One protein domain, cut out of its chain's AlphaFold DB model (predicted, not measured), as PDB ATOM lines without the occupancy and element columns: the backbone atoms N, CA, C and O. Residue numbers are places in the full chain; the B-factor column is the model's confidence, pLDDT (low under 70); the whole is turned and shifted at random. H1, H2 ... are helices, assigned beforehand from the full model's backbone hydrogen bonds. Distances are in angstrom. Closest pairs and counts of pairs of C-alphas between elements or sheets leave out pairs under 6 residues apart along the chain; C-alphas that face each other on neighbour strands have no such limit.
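Overview. This is residues 4 to 60 of the 63 residues of an uncharacterized protein of Desulfobulbus sp (UniProt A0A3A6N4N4). Two long helices, H2 and H3, lie side by side as a helical hairpin, and a shorter helix, H1, is set crosswise at the end where H2 begins and H3 ends. The loop of residues 37 to 44 closes the other end of the hairpin. The printed part has 57 residues with three named helices, in the order H1, H2, H3, and no named strand; the class is all helix. It is compact, with a radius of gyration of the C-alphas of 11.6 A, and elongated, spanning 36 by 19 by 19 A.

Arrangement. H2, residues 22 to 36, touches H3, residues 45 to 59, with 21 pairs of C-alphas within 8 A. The closest C-alphas are those of Ala 24 and Phe 57, 4.9 A apart. The two helices form a hairpin and run opposite ways at a shallow tilt of 27 degrees. H1, residues 4 to 14, only just touches H2, with 3 pairs of C-alphas within 8 A, and H2 touches H1 with residues 22 to 25 alone. The closest C-alphas there are those of Val 12 and Gly 22, 5.8 A apart, and the lines of H1 and H2 are about perpendicular at 89 degrees. H1 and H3 are close but not clearly touching; their closest C-alphas, of Met 5 and Glu 55, are 6.7 A apart, and their lines are about perpendicular at 79 degrees. In H1, H2 and H3, every O i to N i+4 pair is within hydrogen-bond range.

Along the chain. H2 measures 20.7 A from C-alpha 22 at (39.796, -99.004, -63.264) to C-alpha 36. H3 measures 21.1 A and ends with C-alpha 59 at (31.085, -99.424, -72.480). H1 measures 15.5 A and begins with C-alpha 4 at (25.101, -96.312, -64.184).

Size, cuts and confidence. The two C-alphas farthest apart, those of Glu 18 and Ala 39, are 36.1 A apart. The printed part has no cut. The links from H1 to H2 and from H2 to H3 are short, with 7 and 8 residues. The mean pLDDT of the printed part is 94.3, and no printed residue is under 70.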
ATOM      1  N   LYS A   4      24.303 -95.089 -64.360       92.44
ATOM      2  CA  LYS A   4      25.101 -96.312 -64.184       92.44
ATOM      3  C   LYS A   4      26.600 -96.017 -64.291       92.44
ATOM      4  O   LYS A   4      27.384 -96.527 -63.492       92.44
ATOM      5  N   MET A   5      27.000 -95.188 -65.254       93.12
ATOM      6  CA  MET A   5      28.396 -94.778 -65.435       93.12
ATOM      7  C   MET A   5      28.873 -93.823 -64.348       93.12
ATOM      8  O   MET A   5      29.993 -93.979 -63.867       93.12
ATOM      9  N   ALA A   6      28.016 -92.915 -63.880       93.31
ATOM     10  CA  ALA A   6      28.339 -92.056 -62.746       93.31
ATOM     11  C   ALA A   6      28.632 -92.877 -61.477       93.31
ATOM     12  O   ALA A   6      29.639 -92.649 -60.807       93.31
ATOM     13  N   LEU A   7      27.807 -93.884 -61.174       94.44
ATOM     14  CA  LEU A   7      28.033 -94.787 -60.041       94.44
ATOM     15  C   LEU A   7      29.305 -95.625 -60.212       94.44
ATOM     16  O   LEU A   7      30.052 -95.812 -59.250       94.44
ATOM     17  N   ALA A   8      29.583 -96.093 -61.430       93.12
ATOM     18  CA  ALA A   8      30.811 -96.821 -61.721       93.12
ATOM     19  C   ALA A   8      32.061 -95.946 -61.520       93.12
ATOM     20  O   ALA A   8      33.026 -96.402 -60.911       93.12
ATOM     21  N   LEU A   9      32.024 -94.677 -61.944       95.06
ATOM     22  CA  LEU A   9      33.093 -93.708 -61.689       95.06
ATOM     23  C   LEU A   9      33.299 -93.489 -60.185       95.06
ATOM     24  O   LEU A   9      34.425 -93.537 -59.697       95.06
ATOM     25  N   VAL A  10      32.213 -93.308 -59.429       95.19
ATOM     26  CA  VAL A  10      32.283 -93.172 -57.964       95.19
ATOM     27  C   VAL A  10      32.918 -94.409 -57.326       95.19
ATOM     28  O   VAL A  10      33.718 -94.263 -56.400       95.19
ATOM     29  N   LYS A  11      32.609 -95.614 -57.822       94.75
ATOM     30  CA  LYS A  11      33.230 -96.854 -57.342       94.75
ATOM     31  C   LYS A  11      34.732 -96.873 -57.620       94.75
ATOM     32  O   LYS A  11      35.488 -97.148 -56.696       94.75
ATOM     33  N   VAL A  12      35.168 -96.510 -58.830       95.31
ATOM     34  CA  VAL A  12      36.601 -96.403 -59.172       95.31
ATOM     35  C   VAL A  12      37.327 -95.438 -58.232       95.31
ATOM     36  O   VAL A  12      38.386 -95.770 -57.711       95.31
ATOM     37  N   LEU A  13      36.740 -94.272 -57.953       93.12
ATOM     38  CA  LEU A  13      37.367 -93.256 -57.102       93.12
ATOM     39  C   LEU A  13      37.439 -93.657 -55.623       93.12
ATOM     40  O   LEU A  13      38.371 -93.262 -54.925       93.12
ATOM     41  N   LYS A  14      36.454 -94.411 -55.121       94.94
ATOM     42  CA  LYS A  14      36.387 -94.811 -53.704       94.94
ATOM     43  C   LYS A  14      37.049 -96.158 -53.413       94.94
ATOM     44  O   LYS A  14      37.491 -96.377 -52.290       94.94
ATOM     45  N   GLN A  15      37.064 -97.063 -54.386       93.06
ATOM     46  CA  GLN A  15      37.498 -98.457 -54.255       93.06
ATOM     47  C   GLN A  15      38.311 -98.883 -55.493       93.06
ATOM     48  O   GLN A  15      37.909 -99.798 -56.214       93.06
ATOM     49  N   PRO A  16      39.458 -98.237 -55.767       80.81
ATOM     50  CA  PRO A  16      40.195 -98.421 -57.022       80.81
ATOM     51  C   PRO A  16      40.662 -99.863 -57.258       80.81
ATOM     52  O   PRO A  16      40.705-100.311 -58.397       80.81
ATOM     53  N   HIS A  17      40.950-100.623 -56.197       80.19
ATOM     54  CA  HIS A  17      41.406-102.017 -56.295       80.19
ATOM     55  C   HIS A  17      40.288-103.033 -56.594       80.19
ATOM     56  O   HIS A  17      40.582-104.173 -56.942       80.19
ATOM     57  N   GLU A  18      39.017-102.641 -56.468       79.31
ATOM     58  CA  GLU A  18      37.844-103.515 -56.657       79.31
ATOM     59  C   GLU A  18      36.956-103.068 -57.830       79.31
ATOM     60  O   GLU A  18      35.846-103.577 -58.038       79.31
ATOM     61  N   ALA A  19      37.394-102.054 -58.575       81.19
ATOM     62  CA  ALA A  19      36.592-101.431 -59.607       81.19
ATOM     63  C   ALA A  19      36.880-102.036 -60.986       81.19
ATOM     64  O   ALA A  19      37.965-101.871 -61.535       81.19
ATOM     65  N   GLU A  20      35.861-102.655 -61.590       87.69
ATOM     66  CA  GLU A  20      35.926-103.208 -62.955       87.69
ATOM     67  C   GLU A  20      36.346-102.165 -64.005       87.69
ATOM     68  O   GLU A  20      37.024-102.496 -64.970       87.69
ATOM     69  N   ASN A  21      36.004-100.890 -63.789       92.88
ATOM     70  CA  ASN A  21      36.299 -99.796 -64.721       92.88
ATOM     71  C   ASN A  21      37.602 -99.040 -64.400       92.88
ATOM     72  O   ASN A  21      37.774 -97.907 -64.854       92.88
ATOM     73  N   GLY A  22      38.513 -99.627 -63.613       94.44
ATOM     74  CA  GLY A  22      39.796 -99.004 -63.264       94.44
ATOM     75  C   GLY A  22      40.647 -98.663 -64.491       94.44
ATOM     76  O   GLY A  22      41.051 -97.516 -64.659       94.44
ATOM     77  N   GLU A  23      40.827 -99.616 -65.413       94.81
ATOM     78  CA  GLU A  23      41.589 -99.383 -66.652       94.81
ATOM     79  C   GLU A  23      40.927 -98.309 -67.536       94.81
ATOM     80  O   GLU A  23      41.597 -97.431 -68.081       94.81
ATOM     81  N   ALA A  24      39.594 -98.335 -67.646       95.81
ATOM     82  CA  ALA A  24      38.842 -97.341 -68.408       95.81
ATOM     83  C   ALA A  24      39.045 -95.920 -67.854       95.81
ATOM     84  O   ALA A  24      39.215 -94.972 -68.626       95.81
ATOM     85  N   PHE A  25      39.073 -95.774 -66.527       96.81
ATOM     86  CA  PHE A  25      39.384 -94.511 -65.863       96.81
ATOM     87  C   PHE A  25      40.803 -94.039 -66.173       96.81
ATOM     88  O   PHE A  25      40.969 -92.902 -66.607       96.81
ATOM     89  N   GLU A  26      41.812 -94.894 -65.990       96.62
ATOM     90  CA  GLU A  26      43.215 -94.524 -66.220       96.62
ATOM     91  C   GLU A  26      43.443 -94.061 -67.661       96.62
ATOM     92  O   GLU A  26      44.037 -93.007 -67.900       96.62
ATOM     93  N   ARG A  27      42.886 -94.787 -68.636       97.31
ATOM     94  CA  ARG A  27      42.988 -94.423 -70.054       97.31
ATOM     95  C   ARG A  27      42.284 -93.105 -70.366       97.31
ATOM     96  O   ARG A  27      42.840 -92.276 -71.090       97.31
ATOM     97  N   ALA A  28      41.085 -92.885 -69.824       97.50
ATOM     98  CA  ALA A  28      40.363 -91.623 -69.993       97.50
ATOM     99  C   ALA A  28      41.115 -90.449 -69.350       97.50
ATOM    100  O   ALA A  28      41.201 -89.366 -69.938       97.50
ATOM    101  N   PHE A  29      41.690 -90.671 -68.170       97.75
ATOM    102  CA  PHE A  29      42.443 -89.675 -67.422       97.75
ATOM    103  C   PHE A  29      43.720 -89.257 -68.156       97.75
ATOM    104  O   PHE A  29      43.924 -88.063 -68.370       97.75
ATOM    105  N   GLU A  30      44.541 -90.204 -68.617       98.06
ATOM    106  CA  GLU A  30      45.804 -89.893 -69.300       98.06
ATOM    107  C   GLU A  30      45.592 -89.149 -70.626       98.06
ATOM    108  O   GLU A  30      46.280 -88.162 -70.918       98.06
ATOM    109  N   LEU A  31      44.583 -89.537 -71.411       97.69
ATOM    110  CA  LEU A  31      44.231 -88.812 -72.635       97.69
ATOM    111  C   LEU A  31      43.696 -87.408 -72.336       97.69
ATOM    112  O   LEU A  31      44.079 -86.442 -73.001       97.69
ATOM    113  N   THR A  32      42.857 -87.268 -71.309       97.69
ATOM    114  CA  THR A  32      42.319 -85.959 -70.922       97.69
ATOM    115  C   THR A  32      43.410 -85.037 -70.386       97.69
ATOM    116  O   THR A  32      43.441 -83.855 -70.724       97.69
ATOM    117  N   LYS A  33      44.344 -85.568 -69.598       98.00
ATOM    118  CA  LYS A  33      45.516 -84.847 -69.098       98.00
ATOM    119  C   LYS A  33      46.413 -84.372 -70.241       98.00
ATOM    120  O   LYS A  33      46.853 -83.226 -70.231       98.00
ATOM    121  N   THR A  34      46.625 -85.219 -71.249       97.69
ATOM    122  CA  THR A  34      47.361 -84.854 -72.469       97.69
ATOM    123  C   THR A  34      46.678 -83.695 -73.197       97.69
ATOM    124  O   THR A  34      47.336 -82.716 -73.547       97.69
ATOM    125  N   TYR A  35      45.352 -83.755 -73.368       97.00
ATOM    126  CA  TYR A  35      44.583 -82.654 -73.951       97.00
ATOM    127  C   TYR A  35      44.683 -81.377 -73.113       97.00
ATOM    128  O   TYR A  35      44.953 -80.316 -73.668       97.00
ATOM    129  N   ALA A  36      44.524 -81.469 -71.793       97.31
ATOM    130  CA  ALA A  36      44.586 -80.332 -70.877       97.31
ATOM    131  C   ALA A  36      45.937 -79.593 -70.915       97.31
ATOM    132  O   ALA A  36      45.977 -78.389 -70.682       97.31
ATOM    133  N   GLY A  37      47.029 -80.297 -71.227       96.50
ATOM    134  CA  GLY A  37      48.359 -79.710 -71.409       96.50
ATOM    135  C   GLY A  37      48.605 -79.083 -72.788       96.50
ATOM    136  O   GLY A  37      49.682 -78.536 -73.019       96.50
ATOM    137  N   SER A  38      47.655 -79.174 -73.722       95.81
ATOM    138  CA  SER A  38      47.819 -78.669 -75.089       95.81
ATOM    139  C   SER A  38      47.526 -77.168 -75.207       95.81
ATOM    140  O   SER A  38      46.702 -76.610 -74.486       95.81
ATOM    141  N   ALA A  39      48.160 -76.504 -76.178       92.56
ATOM    142  CA  ALA A  39      47.953 -75.074 -76.439       92.56
ATOM    143  C   ALA A  39      46.518 -74.723 -76.890       92.56
ATOM    144  O   ALA A  39      46.112 -73.567 -76.811       92.56
ATOM    145  N   SER A  40      45.754 -75.710 -77.369       91.69
ATOM    146  CA  SER A  40      44.363 -75.564 -77.813       91.69
ATOM    147  C   SER A  40      43.341 -76.024 -76.765       91.69
ATOM    148  O   SER A  40      42.143 -76.080 -77.059       91.69
ATOM    149  N   ALA A  41      43.789 -76.360 -75.553       96.06
ATOM    150  CA  ALA A  41      42.916 -76.817 -74.487       96.06
ATOM    151  C   ALA A  41      41.949 -75.710 -74.055       96.06
ATOM    152  O   ALA A  41      42.354 -74.633 -73.618       96.06
ATOM    153  N   GLN A  42      40.652 -75.997 -74.113       97.06
ATOM    154  CA  GLN A  42      39.644 -75.183 -73.446       97.06
ATOM    155  C   GLN A  42      39.341 -75.812 -72.092       97.06
ATOM    156  O   GLN A  42      38.930 -76.969 -72.027       97.06
ATOM    157  N   ALA A  43      39.504 -75.049 -71.008       94.94
ATOM    158  CA  ALA A  43      39.291 -75.558 -69.651       94.94
ATOM    159  C   ALA A  43      37.894 -76.178 -69.465       94.94
ATOM    160  O   ALA A  43      37.753 -77.222 -68.836       94.94
ATOM    161  N   SER A  44      36.869 -75.585 -70.084       96.00
ATOM    162  CA  SER A  44      35.491 -76.089 -70.075       96.00
ATOM    163  C   SER A  44      35.300 -77.408 -70.829       96.00
ATOM    164  O   SER A  44      34.347 -78.129 -70.549       96.00
ATOM    165  N   ALA A  45      36.177 -77.741 -71.779       96.25
ATOM    166  CA  ALA A  45      36.096 -78.979 -72.550       96.25
ATOM    167  C   ALA A  45      36.726 -80.174 -71.821       96.25
ATOM    168  O   ALA A  45      36.398 -81.314 -72.140       96.25
ATOM    169  N   ILE A  46      37.597 -79.936 -70.833       96.88
ATOM    170  CA  ILE A  46      38.328 -80.989 -70.112       96.88
ATOM    171  C   ILE A  46      37.371 -81.972 -69.406       96.88
ATOM    172  O   ILE A  46      37.504 -83.174 -69.647       96.88
ATOM    173  N   PRO A  47      36.380 -81.533 -68.600       96.06
ATOM    174  CA  PRO A  47      35.476 -82.466 -67.923       96.06
ATOM    175  C   PRO A  47      34.605 -83.246 -68.913       96.06
ATOM    176  O   PRO A  47      34.413 -84.448 -68.763       96.06
ATOM    177  N   VAL A  48      34.139 -82.576 -69.973       95.56
ATOM    178  CA  VAL A  48      33.298 -83.191 -71.011       95.56
ATOM    179  C   VAL A  48      34.074 -84.254 -71.788       95.56
ATOM    180  O   VAL A  48      33.537 -85.320 -72.088       95.56
ATOM    181  N   LEU A  49      35.342 -83.983 -72.105       96.50
ATOM    182  CA  LEU A  49      36.221 -84.944 -72.762       96.50
ATOM    183  C   LEU A  49      36.462 -86.163 -71.870       96.50
ATOM    184  O   LEU A  49      36.332 -87.289 -72.349       96.50
ATOM    185  N   PHE A  50      36.761 -85.942 -70.588       97.50
ATOM    186  CA  PHE A  50      36.939 -87.029 -69.631       97.50
ATOM    187  C   PHE A  50      35.701 -87.923 -69.562       97.50
ATOM    188  O   PHE A  50      35.823 -89.135 -69.717       97.50
ATOM    189  N   GLU A  51      34.513 -87.336 -69.386       95.94
ATOM    190  CA  GLU A  51      33.260 -88.092 -69.313       95.94
ATOM    191  C   GLU A  51      33.038 -88.954 -70.558       95.94
ATOM    192  O   GLU A  51      32.728 -90.140 -70.438       95.94
ATOM    193  N   LYS A  52      33.248 -88.386 -71.752       95.88
ATOM    194  CA  LYS A  52      33.078 -89.112 -73.018       95.88
ATOM    195  C   LYS A  52      34.075 -90.252 -73.179       95.88
ATOM    196  O   LYS A  52      33.688 -91.332 -73.614       95.88
ATOM    197  N   LEU A  53      35.343 -90.022 -72.846       97.12
ATOM    198  CA  LEU A  53      36.378 -91.051 -72.934       97.12
ATOM    199  C   LEU A  53      36.158 -92.156 -71.904       97.12
ATOM    200  O   LEU A  53      36.328 -93.328 -72.226       97.12
ATOM    201  N   PHE A  54      35.746 -91.797 -70.690       96.56
ATOM    202  CA  PHE A  54      35.439 -92.770 -69.654       96.56
ATOM    203  C   PHE A  54      34.254 -93.652 -70.057       96.56
ATOM    204  O   PHE A  54      34.361 -94.874 -69.997       96.56
ATOM    205  N   GLU A  55      33.160 -93.058 -70.540       95.25
ATOM    206  CA  GLU A  55      31.992 -93.802 -71.027       95.25
ATOM    207  C   GLU A  55      32.346 -94.684 -72.236       95.25
ATOM    208  O   GLU A  55      31.973 -95.860 -72.265       95.25
ATOM    209  N   LEU A  56      33.158 -94.172 -73.169       95.69
ATOM    210  CA  LEU A  56      33.661 -94.933 -74.313       95.69
ATOM    211  C   LEU A  56      34.483 -96.150 -73.881       95.69
ATOM    212  O   LEU A  56      34.239 -97.248 -74.371       95.69
ATOM    213  N   PHE A  57      35.450 -95.986 -72.978       95.94
ATOM    214  CA  PHE A  57      36.299 -97.099 -72.551       95.94
ATOM    215  C   PHE A  57      35.573 -98.087 -71.637       95.94
ATOM    216  O   PHE A  57      35.863 -99.277 -71.694       95.94
ATOM    217  N   ALA A  58      34.616 -97.623 -70.833       93.75
ATOM    218  CA  ALA A  58      33.845 -98.483 -69.941       93.75
ATOM    219  C   ALA A  58      32.758 -99.293 -70.669       93.75
ATOM    220  O   ALA A  58      32.348-100.342 -70.177       93.75
ATOM    221  N   THR A  59      32.252 -98.812 -71.811       92.50
ATOM    222  CA  THR A  59      31.085 -99.424 -72.480       92.50
ATOM    223  C   THR A  59      31.308 -99.816 -73.939       92.50
ATOM    224  O   THR A  59      30.518-100.585 -74.482       92.50
ATOM    225  N   GLY A  60      32.354 -99.298 -74.586       90.44
ATOM    226  CA  GLY A  60      32.587 -99.432 -76.026       90.44
ATOM    227  C   GLY A  60      31.805 -98.440 -76.896       90.44
ATOM    228  O   GLY A  60      31.973 -98.452 -78.114       90.44
TER     229      GLY A  60